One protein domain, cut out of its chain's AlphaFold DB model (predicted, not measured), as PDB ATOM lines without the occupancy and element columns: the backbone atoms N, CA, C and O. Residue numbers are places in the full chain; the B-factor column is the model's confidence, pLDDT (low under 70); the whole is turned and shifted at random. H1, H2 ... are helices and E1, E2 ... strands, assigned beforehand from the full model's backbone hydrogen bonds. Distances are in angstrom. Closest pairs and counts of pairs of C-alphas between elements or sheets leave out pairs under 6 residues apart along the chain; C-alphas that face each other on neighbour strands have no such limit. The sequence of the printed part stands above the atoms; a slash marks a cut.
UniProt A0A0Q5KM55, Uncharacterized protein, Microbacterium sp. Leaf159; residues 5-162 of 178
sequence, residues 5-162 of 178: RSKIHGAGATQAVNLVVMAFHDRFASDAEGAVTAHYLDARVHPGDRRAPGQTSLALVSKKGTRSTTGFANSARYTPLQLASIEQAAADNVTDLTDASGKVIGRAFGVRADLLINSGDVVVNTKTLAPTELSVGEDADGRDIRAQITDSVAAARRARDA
ATOM      1  N   ARG A   5     172.623 137.667 151.505       51.62
ATOM      2  CA  ARG A   5     172.753 138.276 150.178       51.62
ATOM      3  C   ARG A   5     172.343 137.306 149.066       51.62
ATOM      4  O   ARG A   5     171.619 137.722 148.172       51.62
ATOM      5  N   SER A   6     172.675 136.011 149.166       45.72
ATOM      6  CA  SER A   6     172.348 135.033 148.119       45.72
ATOM      7  C   SER A   6     170.869 134.622 148.076       45.72
ATOM      8  O   SER A   6     170.351 134.344 146.998       45.72
ATOM      9  N   LYS A   7     170.158 134.638 149.215       49.38
ATOM     10  CA  LYS A   7     168.691 134.435 149.275       49.38
ATOM     11  C   LYS A   7     167.887 135.716 149.021       49.38
ATOM     12  O   LYS A   7     166.720 135.634 148.648       49.38
ATOM     13  N   ILE A   8     168.514 136.886 149.154       52.41
ATOM     14  CA  ILE A   8     167.965 138.191 148.752       52.41
ATOM     15  C   ILE A   8     167.945 138.354 147.204       52.41
ATOM     16  O   ILE A   8     167.461 139.356 146.688       52.41
ATOM     17  N   HIS A   9     168.382 137.348 146.433       51.03
ATOM     18  CA  HIS A   9     168.356 137.367 144.960       51.03
ATOM     19  C   HIS A   9     167.104 136.755 144.305       51.03
ATOM     20  O   HIS A   9     167.014 136.733 143.080       51.03
ATOM     21  N   GLY A  10     166.123 136.269 145.074       54.59
ATOM     22  CA  GLY A  10     164.806 135.951 144.509       54.59
ATOM     23  C   GLY A  10     164.080 137.222 144.047       54.59
ATOM     24  O   GLY A  10     164.280 138.291 144.628       54.59
ATOM     25  N   ALA A  11     163.217 137.133 143.030       56.34
ATOM     26  CA  ALA A  11     162.390 138.268 142.612       56.34
ATOM     27  C   ALA A  11     161.621 138.851 143.822       56.34
ATOM     28  O   ALA A  11     160.942 138.121 144.544       56.34
ATOM     29  N   GLY A  12     161.782 140.153 144.092       67.00
ATOM     30  CA  GLY A  12     161.148 140.844 145.229       67.00
ATOM     31  C   GLY A  12     161.760 140.559 146.612       67.00
ATOM     32  O   GLY A  12     161.192 140.937 147.642       67.00
ATOM     33  N   ALA A  13     162.914 139.896 146.695       73.38
ATOM     34  CA  ALA A  13     163.508 139.566 147.988       73.38
ATOM     35  C   ALA A  13     164.125 140.783 148.710       73.38
ATOM     36  O   ALA A  13     164.157 140.778 149.939       73.38
ATOM     37  N   THR A  14     164.489 141.841 147.978       83.31
ATOM     38  CA  THR A  14     164.871 143.161 148.519       83.31
ATOM     39  C   THR A  14     163.691 144.098 148.754       83.31
ATOM     40  O   THR A  14     163.893 145.163 149.323       83.31
ATOM     41  N   GLN A  15     162.481 143.748 148.314       89.12
ATOM     42  CA  GLN A  15     161.335 144.652 148.361       89.12
ATOM     43  C   GLN A  15     160.503 144.462 149.625       89.12
ATOM     44  O   GLN A  15     160.224 143.328 150.043       89.12
ATOM     45  N   ALA A  16     160.066 145.591 150.182       91.25
ATOM     46  CA  ALA A  16     159.097 145.692 151.257       91.25
ATOM     47  C   ALA A  16     159.415 144.742 152.428       91.25
ATOM     48  O   ALA A  16     158.564 143.963 152.872       91.25
ATOM     49  N   VAL A  17     160.676 144.761 152.857       93.25
ATOM     50  CA  VAL A  17     161.228 143.934 153.930       93.25
ATOM     51  C   VAL A  17     160.878 144.576 155.264       93.25
ATOM     52  O   VAL A  17     161.042 145.787 155.416       93.25
ATOM     53  N   ASN A  18     160.407 143.780 156.225       96.06
ATOM     54  CA  ASN A  18     160.197 144.261 157.586       96.06
ATOM     55  C   ASN A  18     161.525 144.229 158.340       96.06
ATOM     56  O   ASN A  18     162.257 143.232 158.319       96.06
ATOM     57  N   LEU A  19     161.848 145.339 158.983       96.19
ATOM     58  CA  LEU A  19     163.169 145.633 159.507       96.19
ATOM     59  C   LEU A  19     163.076 146.130 160.945       96.19
ATOM     60  O   LEU A  19     162.132 146.813 161.334       96.19
ATOM     61  N   VAL A  20     164.125 145.819 161.695       96.38
ATOM     62  CA  VAL A  20     164.446 146.432 162.979       96.38
ATOM     63  C   VAL A  20     165.678 147.291 162.750       96.38
ATOM     64  O   VAL A  20     166.740 146.772 162.389       96.38
ATOM     65  N   VAL A  21     165.551 148.601 162.943       96.31
ATOM     66  CA  VAL A  21     166.679 149.535 162.870       96.31
ATOM     67  C   VAL A  21     167.049 149.965 164.277       96.31
ATOM     68  O   VAL A  21     166.253 150.591 164.962       96.31
ATOM     69  N   MET A  22     168.259 149.634 164.715       94.94
ATOM     70  CA  MET A  22     168.762 149.988 166.039       94.94
ATOM     71  C   MET A  22     169.708 151.186 165.947       94.94
ATOM     72  O   MET A  22     170.752 151.118 165.284       94.94
ATOM     73  N   ALA A  23     169.350 152.265 166.641       94.44
ATOM     74  CA  ALA A  23     170.163 153.459 166.829       94.44
ATOM     75  C   ALA A  23     170.683 153.496 168.268       94.44
ATOM     76  O   ALA A  23     169.910 153.560 169.219       94.44
ATOM     77  N   PHE A  24     171.998 153.465 168.435       91.81
ATOM     78  CA  PHE A  24     172.643 153.522 169.745       91.81
ATOM     79  C   PHE A  24     173.165 154.938 170.004       91.81
ATOM     80  O   PHE A  24     173.651 155.595 169.079       91.81
ATOM     81  N   HIS A  25     173.077 155.410 171.248       90.38
ATOM     82  CA  HIS A  25     173.411 156.795 171.604       90.38
ATOM     83  C   HIS A  25     174.887 157.145 171.391       90.38
ATOM     84  O   HIS A  25     175.210 158.294 171.114       90.38
ATOM     85  N   ASP A  26     175.779 156.162 171.487       87.94
ATOM     86  CA  ASP A  26     177.228 156.315 171.338       87.94
ATOM     87  C   ASP A  26     177.721 156.098 169.893       87.94
ATOM     88  O   ASP A  26     178.924 156.118 169.629       87.94
ATOM     89  N   ARG A  27     176.805 155.893 168.933       88.12
ATOM     90  CA  ARG A  27     177.136 155.516 167.549       88.12
ATOM     91  C   ARG A  27     176.903 156.635 166.555       88.12
ATOM     92  O   ARG A  27     176.045 156.538 165.674       88.12
ATOM     93  N   PHE A  28     177.722 157.670 166.651       89.62
ATOM     94  CA  PHE A  28     177.690 158.791 165.723       89.62
ATOM     95  C   PHE A  28     179.091 159.290 165.360       89.62
ATOM     96  O   PHE A  28     180.085 158.949 165.997       89.62
ATOM     97  N   ALA A  29     179.164 160.068 164.285       88.44
ATOM     98  CA  ALA A  29     180.317 160.890 163.951       88.44
ATOM     99  C   ALA A  29     179.903 162.359 164.016       88.44
ATOM    100  O   ALA A  29     178.819 162.709 163.542       88.44
ATOM    101  N   SER A  30     180.788 163.197 164.546       91.31
ATOM    102  CA  SER A  30     180.632 164.650 164.568       91.31
ATOM    103  C   SER A  30     181.721 165.336 163.749       91.31
ATOM    104  O   SER A  30     182.761 164.731 163.474       91.31
ATOM    105  N   ASP A  31     181.463 166.568 163.323       91.06
ATOM    106  CA  ASP A  31     182.487 167.463 162.775       91.06
ATOM    107  C   ASP A  31     183.349 168.097 163.887       91.06
ATOM    108  O   ASP A  31     183.233 167.743 165.065       91.06
ATOM    109  N   ALA A  32     184.268 168.990 163.502       88.94
ATOM    110  CA  ALA A  32     185.183 169.655 164.431       88.94
ATOM    111  C   ALA A  32     184.445 170.603 165.395       88.94
ATOM    112  O   ALA A  32     184.921 170.867 166.498       88.94
ATOM    113  N   GLU A  33     183.271 171.070 164.985       89.81
ATOM    114  CA  GLU A  33     182.367 171.949 165.717       89.81
ATOM    115  C   GLU A  33     181.434 171.169 166.662       89.81
ATOM    116  O   GLU A  33     180.716 171.764 167.467       89.81
ATOM    117  N   GLY A  34     181.464 169.834 166.603       87.38
ATOM    118  CA  GLY A  34     180.689 168.934 167.454       87.38
ATOM    119  C   GLY A  34     179.299 168.587 166.914       87.38
ATOM    120  O   GLY A  34     178.585 167.807 167.552       87.38
ATOM    121  N   ALA A  35     178.908 169.090 165.742       90.00
ATOM    122  CA  ALA A  35     177.627 168.771 165.129       90.00
ATOM    123  C   ALA A  35     177.630 167.349 164.556       90.00
ATOM    124  O   ALA A  35     178.581 166.895 163.920       90.00
ATOM    125  N   VAL A  36     176.536 166.620 164.787       91.19
ATOM    126  CA  VAL A  36     176.390 165.230 164.347       91.19
ATOM    127  C   VAL A  36     176.251 165.176 162.826       91.19
ATOM    128  O   VAL A  36     175.259 165.630 162.259       91.19
ATOM    129  N   THR A  37     177.223 164.561 162.154       91.88
ATOM    130  CA  THR A  37     177.247 164.417 160.688       91.88
ATOM    131  C   THR A  37     176.784 163.042 160.215       91.88
ATOM    132  O   THR A  37     176.432 162.870 159.043       91.88
ATOM    133  N   ALA A  38     176.792 162.038 161.096       91.25
ATOM    134  CA  ALA A  38     176.290 160.711 160.779       91.25
ATOM    135  C   ALA A  38     175.940 159.884 162.012       91.25
ATOM    136  O   ALA A  38     176.601 159.986 163.040       91.25
ATOM    137  N   HIS A  39     174.992 158.969 161.838       92.06
ATOM    138  CA  HIS A  39     174.689 157.884 162.763       92.06
ATOM    139  C   HIS A  39     175.078 156.540 162.145       92.06
ATOM    140  O   HIS A  39     174.919 156.326 160.940       92.06
ATOM    141  N   TYR A  40     175.569 155.617 162.969       92.06
ATOM    142  CA  TYR A  40     175.880 154.251 162.553       92.06
ATOM    143  C   TYR A  40     174.795 153.300 163.052       92.06
ATOM    144  O   TYR A  40     174.833 152.830 164.190       92.06
ATOM    145  N   LEU A  41     173.823 153.014 162.185       92.88
ATOM    146  CA  LEU A  41     172.632 152.232 162.527       92.88
ATOM    147  C   LEU A  41     172.847 150.750 162.212       92.88
ATOM    148  O   LEU A  41     173.346 150.409 161.137       92.88
ATOM    149  N   ASP A  42     172.468 149.870 163.139       92.50
ATOM    150  CA  ASP A  42     172.426 148.415 162.928       92.50
ATOM    151  C   ASP A  42     171.026 148.031 162.439       92.50
ATOM    152  O   ASP A  42     170.067 148.005 163.211       92.50
ATOM    153  N   ALA A  43     170.910 147.790 161.134       92.94
ATOM    154  CA  ALA A  43     169.665 147.388 160.500       92.94
ATOM    155  C   ALA A  43     169.635 145.871 160.298       92.94
ATOM    156  O   ALA A  43     170.565 145.270 159.742       92.94
ATOM    157  N   ARG A  44     168.535 145.255 160.728       93.00
ATOM    158  CA  ARG A  44     168.322 143.808 160.674       93.00
ATOM    159  C   ARG A  44     166.949 143.487 160.115       93.00
ATOM    160  O   ARG A  44     166.015 144.262 160.276       93.00
ATOM    161  N   VAL A  45     166.822 142.323 159.494       92.88
ATOM    162  CA  VAL A  45     165.519 141.747 159.154       92.88
ATOM    163  C   VAL A  45     164.775 141.428 160.449       92.88
ATOM    164  O   VAL A  45     165.360 140.863 161.375       92.88
ATOM    165  N   HIS A  46     163.498 141.799 160.515       94.69
ATOM    166  CA  HIS A  46     162.647 141.503 161.660       94.69
ATOM    167  C   HIS A  46     162.536 139.979 161.862       94.69
ATOM    168  O   HIS A  46     162.332 139.270 160.875       94.69
ATOM    169  N   PRO A  47     162.635 139.440 163.094       91.56
ATOM    170  CA  PRO A  47     162.558 137.991 163.335       91.56
ATOM    171  C   PRO A  47     161.223 137.374 162.881       91.56
ATOM    172  O   PRO A  47     161.186 136.228 162.446       91.56
ATOM    173  N   GLY A  48     160.142 138.157 162.919       90.56
ATOM    174  CA  GLY A  48     158.832 137.795 162.360       90.56
ATOM    175  C   GLY A  48     158.669 137.978 160.840       90.56
ATOM    176  O   GLY A  48     157.609 137.656 160.313       90.56
ATOM    177  N   ASP A  49     159.660 138.509 160.109       92.88
ATOM    178  CA  ASP A  49     159.560 138.603 158.644       92.88
ATOM    179  C   ASP A  49     159.610 137.199 158.029       92.88
ATOM    180  O   ASP A  49     160.417 136.358 158.424       92.88
ATOM    181  N   ARG A  50     158.824 136.964 156.975       88.44
ATOM    182  CA  ARG A  50     158.810 135.694 156.224       88.44
ATOM    183  C   ARG A  50     160.194 135.220 155.747       88.44
ATOM    184  O   ARG A  50     160.362 134.046 155.433       88.44
ATOM    185  N   ARG A  51     161.174 136.124 155.637       86.38
ATOM    186  CA  ARG A  51     162.549 135.834 155.197       86.38
ATOM    187  C   ARG A  51     163.480 135.409 156.336       86.38
ATOM    188  O   ARG A  51     164.548 134.870 156.040       86.38
ATOM    189  N   ALA A  52     163.115 135.662 157.595       85.56
ATOM    190  CA  ALA A  52     163.946 135.400 158.771       85.56
ATOM    191  C   ALA A  52     164.097 133.908 159.140       85.56
ATOM    192  O   ALA A  52     165.211 133.515 159.513       85.56
ATOM    193  N   PRO A  53     163.068 133.042 159.010       84.75
ATOM    194  CA  PRO A  53     163.208 131.623 159.326       84.75
ATOM    195  C   PRO A  53     164.360 130.945 158.567       84.75
ATOM    196  O   PRO A  53     164.528 131.091 157.355       84.75
ATOM    197  N   GLY A  54     165.181 130.186 159.300       81.12
ATOM    198  CA  GLY A  54     166.332 129.460 158.752       81.12
ATOM    199  C   GLY A  54     167.569 130.320 158.461       81.12
ATOM    200  O   GLY A  54     168.554 129.804 157.924       81.12
ATOM    201  N   GLN A  55     167.563 131.608 158.814       83.00
ATOM    202  CA  GLN A  55     168.709 132.495 158.621       83.00
ATOM    203  C   GLN A  55     169.627 132.514 159.844       83.00
ATOM    204  O   GLN A  55     169.216 132.785 160.967       83.00
ATOM    205  N   THR A  56     170.921 132.270 159.622       83.44
ATOM    206  CA  THR A  56     171.931 132.250 160.705       83.44
ATOM    207  C   THR A  56     172.555 133.617 161.016       83.44
ATOM    208  O   THR A  56     173.480 133.716 161.829       83.44
ATOM    209  N   SER A  57     172.058 134.654 160.345       85.31
ATOM    210  CA  SER A  57     172.268 136.077 160.595       85.31
ATOM    211  C   SER A  57     171.008 136.790 160.115       85.31
ATOM    212  O   SER A  57     170.443 136.349 159.122       85.31
ATOM    213  N   LEU A  58     170.594 137.865 160.785       86.88
ATOM    214  CA  LEU A  58     169.532 138.770 160.318       86.88
ATOM    215  C   LEU A  58     170.072 140.162 159.962       86.88
ATOM    216  O   LEU A  58     169.328 140.999 159.468       86.88
ATOM    217  N   ALA A  59     171.359 140.423 160.206       88.44
ATOM    218  CA  ALA A  59     171.970 141.717 159.933       88.44
ATOM    219  C   ALA A  59     172.135 141.962 158.428       88.44
ATOM    220  O   ALA A  59     172.603 141.076 157.707       88.44
ATOM    221  N   LEU A  60     171.787 143.172 157.974       86.19
ATOM    222  CA  LEU A  60     171.978 143.586 156.580       86.19
ATOM    223  C   LEU A  60     173.462 143.821 156.258       86.19
ATOM    224  O   LEU A  60     173.949 143.453 155.186       86.19
ATOM    225  N   VAL A  61     174.196 144.374 157.223       83.56
ATOM    226  CA  VAL A  61     175.648 144.541 157.163       83.56
ATOM    227  C   VAL A  61     176.306 143.505 158.059       83.56
ATOM    228  O   VAL A  61     175.921 143.328 159.211       83.56
ATOM    229  N   SER A  62     177.321 142.820 157.532       73.94
ATOM    230  CA  SER A  62     178.147 141.893 158.303       73.94
ATOM    231  C   SER A  62     179.614 142.149 157.982       73.94
ATOM    232  O   SER A  62     180.131 141.677 156.969       73.94
ATOM    233  N   LYS A  63     180.305 142.900 158.844       66.81
ATOM    234  CA  LYS A  63     181.756 143.075 158.731       66.81
ATOM    235  C   LYS A  63     182.438 141.908 159.441       66.81
ATOM    236  O   LYS A  63     182.517 141.862 160.663       66.81
ATOM    237  N   LYS A  64     182.909 140.933 158.658       53.81
ATOM    238  CA  LYS A  64     183.694 139.781 159.152       53.81
ATOM    239  C   LYS A  64     185.200 140.050 159.250       53.81
ATOM    240  O   LYS A  64     185.929 139.200 159.749       53.81
ATOM    241  N   GLY A  65     185.670 141.199 158.771       49.69
ATOM    242  CA  GLY A  65     187.081 141.578 158.770       49.69
ATOM    243  C   GLY A  65     187.333 142.693 159.773       49.69
ATOM    244  O   GLY A  65     186.628 143.696 159.742       49.69
ATOM    245  N   THR A  66     188.327 142.477 160.635       40.81
ATOM    246  CA  THR A  66     188.790 143.368 161.710       40.81
ATOM    247  C   THR A  66     187.749 143.626 162.801       40.81
ATOM    248  O   THR A  66     186.678 144.180 162.574       40.81
ATOM    249  N   ARG A  67     188.086 143.225 164.036       43.06
ATOM    250  CA  ARG A  67     187.352 143.593 165.252       43.06
ATOM    251  C   ARG A  67     187.197 145.112 165.211       43.06
ATOM    252  O   ARG A  67     188.188 145.820 165.353       43.06
ATOM    253  N   SER A  68     185.995 145.598 164.899       43.12
ATOM    254  CA  SER A  68     185.715 147.030 164.913       43.12
ATOM    255  C   SER A  68     186.131 147.519 166.295       43.12
ATOM    256  O   SER A  68     185.570 147.071 167.295       43.12
ATOM    257  N   THR A  69     187.151 148.373 166.357       41.28
ATOM    258  CA  THR A  69     187.629 148.991 167.603       41.28
ATOM    259  C   THR A  69     186.521 149.788 168.287       41.28
ATOM    260  O   THR A  69     186.586 150.024 169.485       41.28
ATOM    261  N   THR A  70     185.476 150.130 167.534       46.53
ATOM    262  CA  THR A  70     184.278 150.832 167.979       46.53
ATOM    263  C   THR A  70     183.064 149.917 168.222       46.53
ATOM    264  O   THR A  70     182.017 150.393 168.636       46.53
ATOM    265  N   GLY A  71     183.148 148.601 167.975       44.97
ATOM    266  CA  GLY A  71     182.023 147.673 168.182       44.97
ATOM    267  C   GLY A  71     180.879 147.759 167.151       44.97
ATOM    268  O   GLY A  71     179.829 147.147 167.346       44.97
ATOM    269  N   PHE A  72     181.059 148.455 166.022       57.53
ATOM    270  CA  PHE A  72     180.023 148.710 164.999       57.53
ATOM    271  C   PHE A  72     179.950 147.629 163.903       57.53
ATOM    272  O   PHE A  72     179.749 147.933 162.727       57.53
ATOM    273  N   ALA A  73     180.158 146.355 164.249       64.44
ATOM    274  CA  ALA A  73     180.411 145.289 163.267       64.44
ATOM    275  C   ALA A  73     179.272 145.054 162.244       64.44
ATOM    276  O   ALA A  73     179.520 144.499 161.175       64.44
ATOM    277  N   ASN A  74     178.053 145.520 162.534       76.69
ATOM    278  CA  ASN A  74     176.872 145.346 161.682       76.69
ATOM    279  C   ASN A  74     176.167 146.672 161.337       76.69
ATOM    280  O   ASN A  74     174.980 146.671 161.022       76.69
ATOM    281  N   SER A  75     176.867 147.809 161.426       85.25
ATOM    282  CA  SER A  75     176.248 149.123 161.224       85.25
ATOM    283  C   SER A  75     176.634 149.778 159.897       85.25
ATOM    284  O   SER A  75     177.793 149.721 159.473       85.25
ATOM    285  N   ALA A  76     175.663 150.452 159.279       88.88
ATOM    286  CA  ALA A  76     175.849 151.315 158.113       88.88
ATOM    287  C   ALA A  76     175.720 152.792 158.502       88.88
ATOM    288  O   ALA A  76     175.068 153.131 159.489       88.88
ATOM    289  N   ARG A  77     176.359 153.668 157.722       90.75
ATOM    290  CA  ARG A  77     176.316 155.121 157.919       90.75
ATOM    291  C   ARG A  77     175.004 155.692 157.370       90.75
ATOM    292  O   ARG A  77     174.691 155.459 156.207       90.75
ATOM    293  N   TYR A  78     174.312 156.491 158.176       92.56
ATOM    294  CA  TYR A  78     173.129 157.267 157.799       92.56
ATOM    295  C   TYR A  78     173.304 158.729 158.214       92.56
ATOM    296  O   TYR A  78     173.981 159.025 159.199       92.56
ATOM    297  N   THR A  79     172.712 159.655 157.469       94.50
ATOM    298  CA  THR A  79     172.661 161.072 157.858       94.50
ATOM    299  C   THR A  79     171.610 161.306 158.953       94.50
ATOM    300  O   THR A  79     170.701 160.483 159.111       94.50
ATOM    301  N   PRO A  80     171.661 162.437 159.682       95.19
ATOM    302  CA  PRO A  80     170.607 162.795 160.636       95.19
ATOM    303  C   PRO A  80     169.205 162.836 160.008       95.19
ATOM    304  O   PRO A  80     168.254 162.324 160.587       95.19
ATOM    305  N   LEU A  81     169.075 163.349 158.777       96.25
ATOM    306  CA  LEU A  81     167.798 163.370 158.047       96.25
ATOM    307  C   LEU A  81     167.276 161.963 157.725       96.25
ATOM    308  O   LEU A  81     166.071 161.719 157.748       96.25
ATOM    309  N   GLN A  82     168.178 161.030 157.419       96.44
ATOM    310  CA  GLN A  82     167.810 159.638 157.176       96.44
ATOM    311  C   GLN A  82     167.333 158.951 158.454       96.44
ATOM    312  O   GLN A  82     166.345 158.224 158.396       96.44
ATOM    313  N   LEU A  83     167.992 159.200 159.592       96.44
ATOM    314  CA  LEU A  83     167.517 158.718 160.888       96.44
ATOM    315  C   LEU A  83     166.135 159.301 161.211       96.44
ATOM    316  O   LEU A  83     165.216 158.536 161.470       96.44
ATOM    317  N   ALA A  84     165.951 160.616 161.076       96.75
ATOM    318  CA  ALA A  84     164.658 161.262 161.307       96.75
ATOM    319  C   ALA A  84     163.535 160.672 160.429       96.75
ATOM    320  O   ALA A  84     162.418 160.473 160.895       96.75
ATOM    321  N   SER A  85     163.837 160.320 159.172       97.50
ATOM    322  CA  SER A  85     162.871 159.654 158.284       97.50
ATOM    323  C   SER A  85     162.482 158.257 158.788       97.50
ATOM    324  O   SER A  85     161.330 157.853 158.660       97.50
ATOM    325  N   ILE A  86     163.435 157.510 159.360       97.19
ATOM    326  CA  ILE A  86     163.197 156.184 159.956       97.19
ATOM    327  C   ILE A  86     162.335 156.319 161.211       97.19
ATOM    328  O   ILE A  86     161.366 155.578 161.356       97.19
ATOM    329  N   GLU A  87     162.652 157.280 162.079       96.88
ATOM    330  CA  GLU A  87     161.874 157.581 163.286       96.88
ATOM    331  C   GLU A  87     160.429 157.945 162.935       96.88
ATOM    332  O   GLU A  87     159.488 157.378 163.488       96.88
ATOM    333  N   GLN A  88     160.249 158.823 161.947       96.62
ATOM    334  CA  GLN A  88     158.932 159.222 161.470       96.62
ATOM    335  C   GLN A  88     158.132 158.039 160.906       96.62
ATOM    336  O   GLN A  88     156.935 157.934 161.158       96.62
ATOM    337  N   ALA A  89     158.775 157.149 160.144       96.56
ATOM    338  CA  ALA A  89     158.110 155.985 159.563       96.56
ATOM    339  C   ALA A  89     157.741 154.916 160.600       96.56
ATOM    340  O   ALA A  89     156.756 154.205 160.411       96.56
ATOM    341  N   ALA A  90     158.525 154.795 161.673       96.12
ATOM    342  CA  ALA A  90     158.241 153.874 162.769       96.12
ATOM    343  C   ALA A  90     157.054 154.336 163.623       96.12
ATOM    344  O   ALA A  90     156.324 153.494 164.144       96.12
ATOM    345  N   ALA A  91     156.845 155.653 163.735       94.50
ATOM    346  CA  ALA A  91     155.832 156.255 164.599       94.50
ATOM    347  C   ALA A  91     155.924 155.685 166.029       94.50
ATOM    348  O   ALA A  91     156.957 155.840 166.680       94.50
ATOM    349  N   ASP A  92     154.887 154.988 166.494       95.44
ATOM    350  CA  ASP A  92     154.839 154.395 167.836       95.44
ATOM    351  C   ASP A  92     155.486 153.001 167.912       95.44
ATOM    352  O   ASP A  92     155.640 152.449 169.001       95.44
ATOM    353  N   ASN A  93     155.893 152.411 166.780       96.50
ATOM    354  CA  ASN A  93     156.560 151.108 166.739       96.50
ATOM    355  C   ASN A  93     158.050 151.241 167.092       96.50
ATOM    356  O   ASN A  93     158.948 151.064 166.259       96.50
ATOM    357  N   VAL A  94     158.292 151.604 168.348       96.38
ATOM    358  CA  VAL A  94     159.606 151.913 168.904       96.38
ATOM    359  C   VAL A  94     159.786 151.252 170.261       96.38
ATOM    360  O   VAL A  94     158.841 151.123 171.032       96.38
ATOM    361  N   THR A  95     161.016 150.854 170.573       95.38
ATOM    362  CA  THR A  95     161.369 150.361 171.909       95.38
ATOM    363  C   THR A  95     162.733 150.881 172.336       95.38
ATOM    364  O   THR A  95     163.604 151.139 171.496       95.38
ATOM    365  N   ASP A  96     162.931 151.021 173.639       94.81
ATOM    366  CA  ASP A  96     164.216 151.408 174.199       94.81
ATOM    367  C   ASP A  96     165.146 150.195 174.269       94.81
ATOM    368  O   ASP A  96     164.776 149.090 174.662       94.81
ATOM    369  N   LEU A  97     166.398 150.404 173.876       90.25
ATOM    370  CA  LEU A  97     167.447 149.406 174.005       90.25
ATOM    371  C   LEU A  97     168.152 149.635 175.330       90.25
ATOM    372  O   LEU A  97     168.811 150.657 175.501       90.25
ATOM    373  N   THR A  98     168.063 148.677 176.243       90.19
ATOM    374  CA  THR A  98     168.715 148.752 177.555       90.19
ATOM    375  C   THR A  98     169.987 147.908 177.613       90.19
ATOM    376  O   THR A  98     170.164 146.957 176.850       90.19
ATOM    377  N   ASP A  99     170.939 148.252 178.468       86.25
ATOM    378  CA  ASP A  99     172.041 147.350 178.807       86.25
ATOM    379  C   ASP A  99     171.665 146.413 179.971       86.25
ATOM    380  O   ASP A  99     170.554 146.453 180.495       86.25
ATOM    381  N   ALA A 100     172.602 145.559 180.390       83.44
ATOM    382  CA  ALA A 100     172.390 144.630 181.503       83.44
ATOM    383  C   ALA A 100     172.127 145.326 182.856       83.44
ATOM    384  O   ALA A 100     171.648 144.680 183.784       83.44
ATOM    385  N   SER A 101     172.439 146.620 182.977       87.06
ATOM    386  CA  SER A 101     172.144 147.435 184.161       87.06
ATOM    387  C   SER A 101     170.777 148.125 184.094       87.06
ATOM    388  O   SER A 101     170.397 148.817 185.034       87.06
ATOM    389  N   GLY A 102     170.032 147.944 182.996       86.25
ATOM    390  CA  GLY A 102     168.754 148.611 182.748       86.25
ATOM    391  C   GLY A 102     168.889 150.036 182.208       86.25
ATOM    392  O   GLY A 102     167.885 150.720 182.030       86.25
ATOM    393  N   LYS A 103     170.108 150.506 181.915       91.56
ATOM    394  CA  LYS A 103     170.327 151.838 181.345       91.56
ATOM    395  C   LYS A 103     169.956 151.837 179.868       91.56
ATOM    396  O   LYS A 103     170.408 150.972 179.122       91.56
ATOM    397  N   VAL A 104     169.203 152.843 179.425       92.69
ATOM    398  CA  VAL A 104     168.913 153.054 178.000       92.69
ATOM    399  C   VAL A 104     170.199 153.448 177.264       92.69
ATOM    400  O   VAL A 104     170.854 154.441 177.584       92.69
ATOM    401  N   ILE A 105     170.575 152.635 176.281       90.94
ATOM    402  CA  ILE A 105     171.764 152.788 175.432       90.94
ATOM    403  C   ILE A 105     171.408 153.105 173.973       90.94
ATOM    404  O   ILE A 105     172.297 153.326 173.148       90.94
ATOM    405  N   GLY A 106     170.122 153.126 173.636       92.56
ATOM    406  CA  GLY A 106     169.641 153.423 172.297       92.56
ATOM    407  C   GLY A 106     168.152 153.170 172.146       92.56
ATOM    408  O   GLY A 106     167.452 152.915 173.122       92.56
ATOM    409  N   ARG A 107     167.683 153.188 170.900       95.75
ATOM    410  CA  ARG A 107     166.300 152.893 170.518       95.75
ATOM    411  C   ARG A 107     166.272 151.986 169.295       95.75
ATOM    412  O   ARG A 107     167.156 152.055 168.436       95.75
ATOM    413  N   ALA A 108     165.269 151.125 169.225       96.06
ATOM    414  CA  ALA A 108     164.964 150.323 168.053       96.06
ATOM    415  C   ALA A 108     163.665 150.807 167.410       96.06
ATOM    416  O   ALA A 108     162.704 151.135 168.101       96.06
ATOM    417  N   PHE A 109     163.657 150.814 166.082       97.62
ATOM    418  CA  PHE A 109     162.562 151.285 165.245       97.62
ATOM    419  C   PHE A 109     162.093 150.145 164.344       97.62
ATOM    420  O   PHE A 109     162.902 149.555 163.617       97.62
ATOM    421  N   GLY A 110     160.800 149.841 164.384       97.44
ATOM    422  CA  GLY A 110     160.163 148.929 163.443       97.44
ATOM    423  C   GLY A 110     159.779 149.671 162.175       97.44
ATOM    424  O   GLY A 110     158.923 150.549 162.210       97.44
ATOM    425  N   VAL A 111     160.361 149.296 161.035       97.56
ATOM    426  CA  VAL A 111     160.007 149.884 159.734       97.56
ATOM    427  C   VAL A 111     159.916 148.832 158.640       97.56
ATOM    428  O   VAL A 111     160.481 147.744 158.740       97.56
ATOM    429  N   ARG A 112     159.226 149.171 157.557       96.88
ATOM    430  CA  ARG A 112     159.186 148.405 156.316       96.88
ATOM    431  C   ARG A 112     159.825 149.227 155.206       96.88
ATOM    432  O   ARG A 112     159.499 150.397 155.043       96.88
ATOM    433  N   ALA A 113     160.743 148.636 154.450       96.25
ATOM    434  CA  ALA A 113     161.407 149.334 153.352       96.25
ATOM    435  C   ALA A 113     161.964 148.375 152.303       96.25
ATOM    436  O   ALA A 113     162.159 147.183 152.556       96.25
ATOM    437  N   ASP A 114     162.280 148.924 151.136       94.00
ATOM    438  CA  ASP A 114     163.144 148.250 150.182       94.00
ATOM    439  C   ASP A 114     164.605 148.306 150.648       94.00
ATOM    440  O   ASP A 114     165.029 149.181 151.408       94.00
ATOM    441  N   LEU A 115     165.397 147.358 150.162       91.25
ATOM    442  CA  LEU A 115     166.830 147.282 150.388       91.25
ATOM    443  C   LEU A 115     167.576 147.708 149.128       91.25
ATOM    444  O   LEU A 115     167.200 147.334 148.016       91.25
ATOM    445  N   LEU A 116     168.667 148.445 149.307       88.94
ATOM    446  CA  LEU A 116     169.578 148.811 148.224       88.94
ATOM    447  C   LEU A 116     171.022 148.487 148.597       88.94
ATOM    448  O   LEU A 116     171.348 148.298 149.768       88.94
ATOM    449  N   ILE A 117     171.891 148.430 147.592       83.88
ATOM    450  CA  ILE A 117     173.332 148.284 147.802       83.88
ATOM    451  C   ILE A 117     173.958 149.675 147.798       83.88
ATOM    452  O   ILE A 117     173.829 150.411 146.822       83.88
ATOM    453  N   ASN A 118     174.656 150.021 148.876       80.06
ATOM    454  CA  ASN A 118     175.439 151.244 148.986       80.06
ATOM    455  C   ASN A 118     176.858 150.895 149.438       80.06
ATOM    456  O   ASN A 118     177.036 150.240 150.462       80.06
ATOM    457  N   SER A 119     177.867 151.298 148.663       77.06
ATOM    458  CA  SER A 119     179.285 151.028 148.959       77.06
ATOM    459  C   SER A 119     179.605 149.556 149.296       77.06
ATOM    460  O   SER A 119     180.466 149.279 150.125       77.06
ATOM    461  N   GLY A 120     178.917 148.603 148.652       75.00
ATOM    462  CA  GLY A 120     179.113 147.160 148.862       75.00
ATOM    463  C   GLY A 120     178.339 146.555 150.041       75.00
ATOM    464  O   GLY A 120     178.366 145.336 150.229       75.00
ATOM    465  N   ASP A 121     177.605 147.377 150.792       80.88
ATOM    466  CA  ASP A 121     176.751 146.964 151.900       80.88
ATOM    467  C   ASP A 121     175.269 147.014 151.510       80.88
ATOM    468  O   ASP A 121     174.834 147.887 150.758       80.88
ATOM    469  N   VAL A 122     174.479 146.070 152.030       86.56
ATOM    470  CA  VAL A 122     173.017 146.103 151.905       86.56
ATOM    471  C   VAL A 122     172.488 147.034 152.991       86.56
ATOM    472  O   VAL A 122     172.767 146.828 154.172       86.56
ATOM    473  N   VAL A 123     171.745 148.063 152.598       89.75
ATOM    474  CA  VAL A 123     171.243 149.108 153.498       89.75
ATOM    475  C   VAL A 123     169.763 149.387 153.252       89.75
ATOM    476  O   VAL A 123     169.197 148.996 152.229       89.75
ATOM    477  N   VAL A 124     169.138 150.071 154.209       93.06
ATOM    478  CA  VAL A 124     167.729 150.461 154.142       93.06
ATOM    479  C   VAL A 124     167.560 151.589 153.128       93.06
ATOM    480  O   VAL A 124     168.236 152.617 153.215       93.06
ATOM    481  N   ASN A 125     166.642 151.429 152.177       93.69
ATOM    482  CA  ASN A 125     166.252 152.514 151.291       93.69
ATOM    483  C   ASN A 125     165.297 153.466 152.022       93.69
ATOM    484  O   ASN A 125     164.090 153.231 152.108       93.69
ATOM    485  N   THR A 126     165.833 154.582 152.513       92.75
ATOM    486  CA  THR A 126     165.056 155.572 153.271       92.75
ATOM    487  C   THR A 126     163.988 156.290 152.442       92.75
ATOM    488  O   THR A 126     163.147 156.976 153.004       92.75
ATOM    489  N   LYS A 127     163.985 156.142 151.110       92.56
ATOM    490  CA  LYS A 127     162.953 156.724 150.231       92.56
ATOM    491  C   LYS A 127     161.680 155.880 150.146       92.56
ATOM    492  O   LYS A 127     160.667 156.364 149.661       92.56
ATOM    493  N   THR A 128     161.745 154.623 150.575       94.94
ATOM    494  CA  THR A 128     160.641 153.648 150.499       94.94
ATOM    495  C   THR A 128     160.136 153.254 151.885       94.94
ATOM    496  O   THR A 128     159.587 152.170 152.055       94.94
ATOM    497  N   LEU A 129     160.410 154.086 152.892       96.19
ATOM    498  CA  LEU A 129     160.023 153.813 154.268       96.19
ATOM    499  C   LEU A 129     158.502 153.819 154.412       96.19
ATOM    500  O   LEU A 129     157.817 154.732 153.956       96.19
ATOM    501  N   ALA A 130     158.011 152.796 155.088       95.50
ATOM    502  CA  ALA A 130     156.630 152.620 155.483       95.50
ATOM    503  C   ALA A 130     156.589 152.035 156.906       95.50
ATOM    504  O   ALA A 130     157.564 151.407 157.340       95.50
ATOM    505  N   PRO A 131     155.475 152.194 157.632       95.38
ATOM    506  CA  PRO A 131     155.280 151.486 158.888       95.38
ATOM    507  C   PRO A 131     155.254 149.969 158.651       95.38
ATOM    508  O   PRO A 131     154.763 149.479 157.629       95.38
ATOM    509  N   THR A 132     155.800 149.216 159.603       94.75
ATOM    510  CA  THR A 132     155.649 147.755 159.680       94.75
ATOM    511  C   THR A 132     154.610 147.409 160.738       94.75
ATOM    512  O   THR A 132     154.562 148.038 161.793       94.75
ATOM    513  N   GLU A 133     153.818 146.375 160.473       93.62
ATOM    514  CA  GLU A 133     152.866 145.799 161.434       93.62
ATOM    515  C   GLU A 133     153.562 144.894 162.465       93.62
ATOM    516  O   GLU A 133     152.978 144.531 163.482       93.62
ATOM    517  N   LEU A 134     154.820 144.514 162.213       94.75
ATOM    518  CA  LEU A 134     155.604 143.697 163.134       94.75
ATOM    519  C   LEU A 134     156.175 144.562 164.262       94.75
ATOM    520  O   LEU A 134     156.983 145.457 164.008       94.75
ATOM    521  N   SER A 135     155.743 144.289 165.490       94.44
ATOM    522  CA  SER A 135     156.153 145.034 166.682       94.44
ATOM    523  C   SER A 135     157.623 144.802 167.033       94.44
ATOM    524  O   SER A 135     158.071 143.658 167.076       94.44
ATOM    525  N   VAL A 136     158.339 145.881 167.364       93.69
ATOM    526  CA  VAL A 136     159.667 145.813 168.004       93.69
ATOM    527  C   VAL A 136     159.601 145.857 169.530       93.69
ATOM    528  O   VAL A 136     160.641 145.881 170.183       93.69
ATOM    529  N   GLY A 137     158.399 145.896 170.105       91.38
ATOM    530  CA  GLY A 137     158.195 145.798 171.545       91.38
ATOM    531  C   GLY A 137     158.504 144.405 172.097       91.38
ATOM    532  O   GLY A 137     158.987 143.511 171.396       91.38
ATOM    533  N   GLU A 138     158.208 144.230 173.381       90.19
ATOM    534  CA  GLU A 138     158.255 142.916 174.015       90.19
ATOM    535  C   GLU A 138     157.274 141.954 173.329       90.19
ATOM    536  O   GLU A 138     156.177 142.345 172.918       90.19
ATOM    537  N   ASP A 139     157.685 140.697 173.168       86.19
ATOM    538  CA  ASP A 139     156.786 139.654 172.679       86.19
ATOM    539  C   ASP A 139     155.883 139.111 173.800       86.19
ATOM    540  O   ASP A 139     155.932 139.552 174.948       86.19
ATOM    541  N   ALA A 140     155.050 138.121 173.471       82.69
ATOM    542  CA  ALA A 140     154.158 137.477 174.437       82.69
ATOM    543  C   ALA A 140     154.895 136.806 175.616       82.69
ATOM    544  O   ALA A 140     154.280 136.567 176.652       82.69
ATOM    545  N   ASP A 141     156.195 136.526 175.466       81.94
ATOM    546  CA  ASP A 141     157.053 135.934 176.494       81.94
ATOM    547  C   ASP A 141     157.842 137.006 177.281       81.94
ATOM    548  O   ASP A 141     158.702 136.665 178.094       81.94
ATOM    549  N   GLY A 142     157.586 138.300 177.036       84.69
ATOM    550  CA  GLY A 142     158.283 139.420 177.675       84.69
ATOM    551  C   GLY A 142     159.714 139.636 177.168       84.69
ATOM    552  O   GLY A 142     160.533 140.242 177.858       84.69
ATOM    553  N   ARG A 143     160.073 139.105 175.992       85.69
ATOM    554  CA  ARG A 143     161.434 139.215 175.446       85.69
ATOM    555  C   ARG A 143     161.593 140.474 174.610       85.69
ATOM    556  O   ARG A 143     160.804 140.722 173.698       85.69
ATOM    557  N   ASP A 144     162.684 141.204 174.842       90.56
ATOM    558  CA  ASP A 144     163.060 142.348 174.010       90.56
ATOM    559  C   ASP A 144     163.392 141.923 172.562       90.56
ATOM    560  O   ASP A 144     163.702 140.763 172.261       90.56
ATOM    561  N   ILE A 145     163.372 142.885 171.639       92.44
ATOM    562  CA  ILE A 145     163.623 142.613 170.220       92.44
ATOM    563  C   ILE A 145     165.020 142.023 169.949       92.44
ATOM    564  O   ILE A 145     165.211 141.280 168.984       92.44
ATOM    565  N   ARG A 146     166.024 142.294 170.798       89.94
ATOM    566  CA  ARG A 146     167.379 141.735 170.629       89.94
ATOM    567  C   ARG A 146     167.437 140.270 171.051       89.94
ATOM    568  O   ARG A 146     168.131 139.488 170.392       89.94
ATOM    569  N   ALA A 147     166.717 139.891 172.101       88.94
ATOM    570  CA  ALA A 147     166.530 138.516 172.534       88.94
ATOM    571  C   ALA A 147     165.774 137.731 171.457       88.94
ATOM    572  O   ALA A 147     166.279 136.706 171.002       88.94
ATOM    573  N   GLN A 148     164.676 138.283 170.927       90.62
ATOM    574  CA  GLN A 148     163.933 137.685 169.808       90.62
ATOM    575  C   GLN A 148     164.832 137.429 168.579       90.62
ATOM    576  O   GLN A 148     164.829 136.339 168.000       90.62
ATOM    577  N   ILE A 149     165.668 138.404 168.193       89.38
ATOM    578  CA  ILE A 149     166.648 138.254 167.099       89.38
ATOM    579  C   ILE A 149     167.679 137.157 167.411       89.38
ATOM    580  O   ILE A 149     168.036 136.367 166.531       89.38
ATOM    581  N   THR A 150     168.183 137.115 168.646       88.94
ATOM    582  CA  THR A 150     169.196 136.143 169.080       88.94
ATOM    583  C   THR A 150     168.644 134.723 169.052       88.94
ATOM    584  O   THR A 150     169.293 133.832 168.498       88.94
ATOM    585  N   ASP A 151     167.429 134.529 169.555       88.94
ATOM    586  CA  ASP A 151     166.738 133.243 169.573       88.94
ATOM    587  C   ASP A 151     166.453 132.741 168.158       88.94
ATOM    588  O   ASP A 151     166.772 131.592 167.839       88.94
ATOM    589  N   SER A 152     165.959 133.615 167.273       87.81
ATOM    590  CA  SER A 152     165.734 133.280 165.861       87.81
ATOM    591  C   SER A 152     167.015 132.771 165.192       87.81
ATOM    592  O   SER A 152     167.015 131.745 164.504       87.81
ATOM    593  N   VAL A 153     168.138 133.463 165.403       87.12
ATOM    594  CA  VAL A 153     169.434 133.074 164.828       87.12
ATOM    595  C   VAL A 153     169.974 131.791 165.468       87.12
ATOM    596  O   VAL A 153     170.533 130.943 164.765       87.12
ATOM    597  N   ALA A 154     169.825 131.623 166.783       88.31
ATOM    598  CA  ALA A 154     170.263 130.431 167.499       88.31
ATOM    599  C   ALA A 154     169.483 129.188 167.049       88.31
ATOM    600  O   ALA A 154     170.095 128.158 166.760       88.31
ATOM    601  N   ALA A 155     168.160 129.295 166.908       87.19
ATOM    602  CA  ALA A 155     167.305 128.232 166.393       87.19
ATOM    603  C   ALA A 155     167.723 127.814 164.975       87.19
ATOM    604  O   ALA A 155     167.926 126.627 164.710       87.19
ATOM    605  N   ALA A 156     167.962 128.783 164.084       87.38
ATOM    606  CA  ALA A 156     168.439 128.510 162.730       87.38
ATOM    607  C   ALA A 156     169.814 127.816 162.708       87.38
ATOM    608  O   ALA A 156     170.053 126.935 161.881       87.38
ATOM    609  N   ARG A 157     170.727 128.184 163.620       86.62
ATOM    610  CA  ARG A 157     172.035 127.519 163.755       86.62
ATOM    611  C   ARG A 157     171.883 126.075 164.216       86.62
ATOM    612  O   ARG A 157     172.408 125.196 163.544       86.62
ATOM    613  N   ARG A 158     171.108 125.823 165.277       87.44
ATOM    614  CA  ARG A 158     170.845 124.461 165.776       87.44
ATOM    615  C   ARG A 158     170.231 123.574 164.693       87.44
ATOM    616  O   ARG A 158     170.706 122.465 164.488       87.44
ATOM    617  N   ALA A 159     169.236 124.077 163.958       86.31
ATOM    618  CA  ALA A 159     168.607 123.337 162.864       86.31
ATOM    619  C   ALA A 159     169.608 122.991 161.747       86.31
ATOM    620  O   ALA A 159     169.628 121.868 161.246       86.31
ATOM    621  N   ARG A 160     170.481 123.938 161.384       85.94
ATOM    622  CA  ARG A 160     171.534 123.709 160.388       85.94
ATOM    623  C   ARG A 160     172.567 122.690 160.867       85.94
ATOM    624  O   ARG A 160     172.999 121.855 160.078       85.94
ATOM    625  N   ASP A 161     172.977 122.773 162.126       86.62
ATOM    626  CA  ASP A 161     173.988 121.883 162.691       86.62
ATOM    627  C   ASP A 161     173.428 120.455 162.846       86.62
ATOM    628  O   ASP A 161     174.110 119.498 162.488       86.62
ATOM    629  N   ALA A 162     172.154 120.308 163.233       85.88
ATOM    630  CA  ALA A 162     171.444 119.027 163.235       85.88
ATOM    631  C   ALA A 162     171.316 118.427 161.823       85.88
ATOM    632  O   ALA A 162     171.623 117.255 161.620       85.88
TER     633      ALA A 162
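This is residues 5 to 162 of the 178 residues of an uncharacterized protein of Microbacterium sp. Leaf159 (UniProt A0A0Q5KM55). A strongly twisted antiparallel sheet of six strands, E1 to E6, curls round the helix H1, while the longer helix H2 only grazes this sheet with its residues 145 to 149 and runs away from it toward one end of the longest axis. The hairpin of E2 and E3 reaches toward the other end of that axis, and a small separate hairpin of E7 and E8 packs on the large sheet through E8. The printed part has 158 residues with two named helices and eight named strands, in the order E1 E2 E3 E4 H1 E5 E6 E7 E8 H2; the large sheet is branched, with no single order of strands. The class is mixed, helices and strands, with under half of the printed residues, 77 of 158, in named elements. The whole is compact, with a radius of gyration of the C-alphas of 15.4 A, and the C-alphas span 53 by 39 by 35 A.

Residues 5 to 16 hold no named element. E1, residues 17 to 24, begins at C-alpha 17 at (161.228, 143.934, 153.930) and is 21.7 A long from first to last C-alpha. E2 is residues 28 to 30, and E3, residues 36 to 45, is 26.4 A long. After residues 46 to 74, with no named element, comes E4, residues 75 to 78. H1, residues 80 to 90, is 15.4 A long and begins at C-alpha 80 at (170.607, 162.795, 160.636). E5, residues 94 to 98, is 13.0 A long, and E6, residues 104 to 113, is 26.0 A long. E7 is residues 115 to 118 and E8 residues 121 to 124. Residues 125 to 144 hold no named element; then H2, residues 145 to 162, runs 25.8 A and ends at C-alpha 162 at (171.444, 119.027, 163.235).

E1 has E3 on one side and E6 on the other side. E1 and E6 are antiparallel at 158 degrees, with N 19 and O 111 at 2.8 A, within hydrogen-bond range. E1 and E3 are antiparallel at 137 degrees, with N 20 and O 44 at 2.8 A. E3 has three neighbours in a staggered pairing: E2 over residues 36 to 39, E4 over 39 to 42 and E1 over 42 to 45. E2, E3 and E4 form a meander, each strand the antiparallel neighbour of the one before; N 29 and O 38 are 2.9 A apart, and N 39 and O 78 are 2.8 A apart. E5 and E6 are a hairpin, with N 97 and O 106 at 2.8 A. The edge strands are E2, E4 and E5. H1 is on this sheet; its closest C-alphas to E6 are Ala 90 and Val 111, 5.3 A apart, and to E3 Ala 38 and Pro 80, 6.1 A apart. H2 is near E1 and E5, and H1 and H2 are apart. E7 and E8 are a hairpin, with N 118 and O 121 at 2.9 A. The closest C-alphas of E4 and E8 are those of Ala 76 and Val 123, 6.9 A apart. Residues 130 to 131 pair antiparallel with residues 111 to 112 of E6. In H1 and H2 every O i to N i+4 pair is within hydrogen-bond range.

The two C-alphas farthest apart are those of Glu 33 and Ala 162, at 54.1 A. The printed part has no cut. The links E3 to E4, with 29 residues, and E8 to H2, with 20, are long; the other links are tight. The mean pLDDT of the printed part is 85.7, and the model's confidence is under 70 in residues 5 to 12 and 63 to 73.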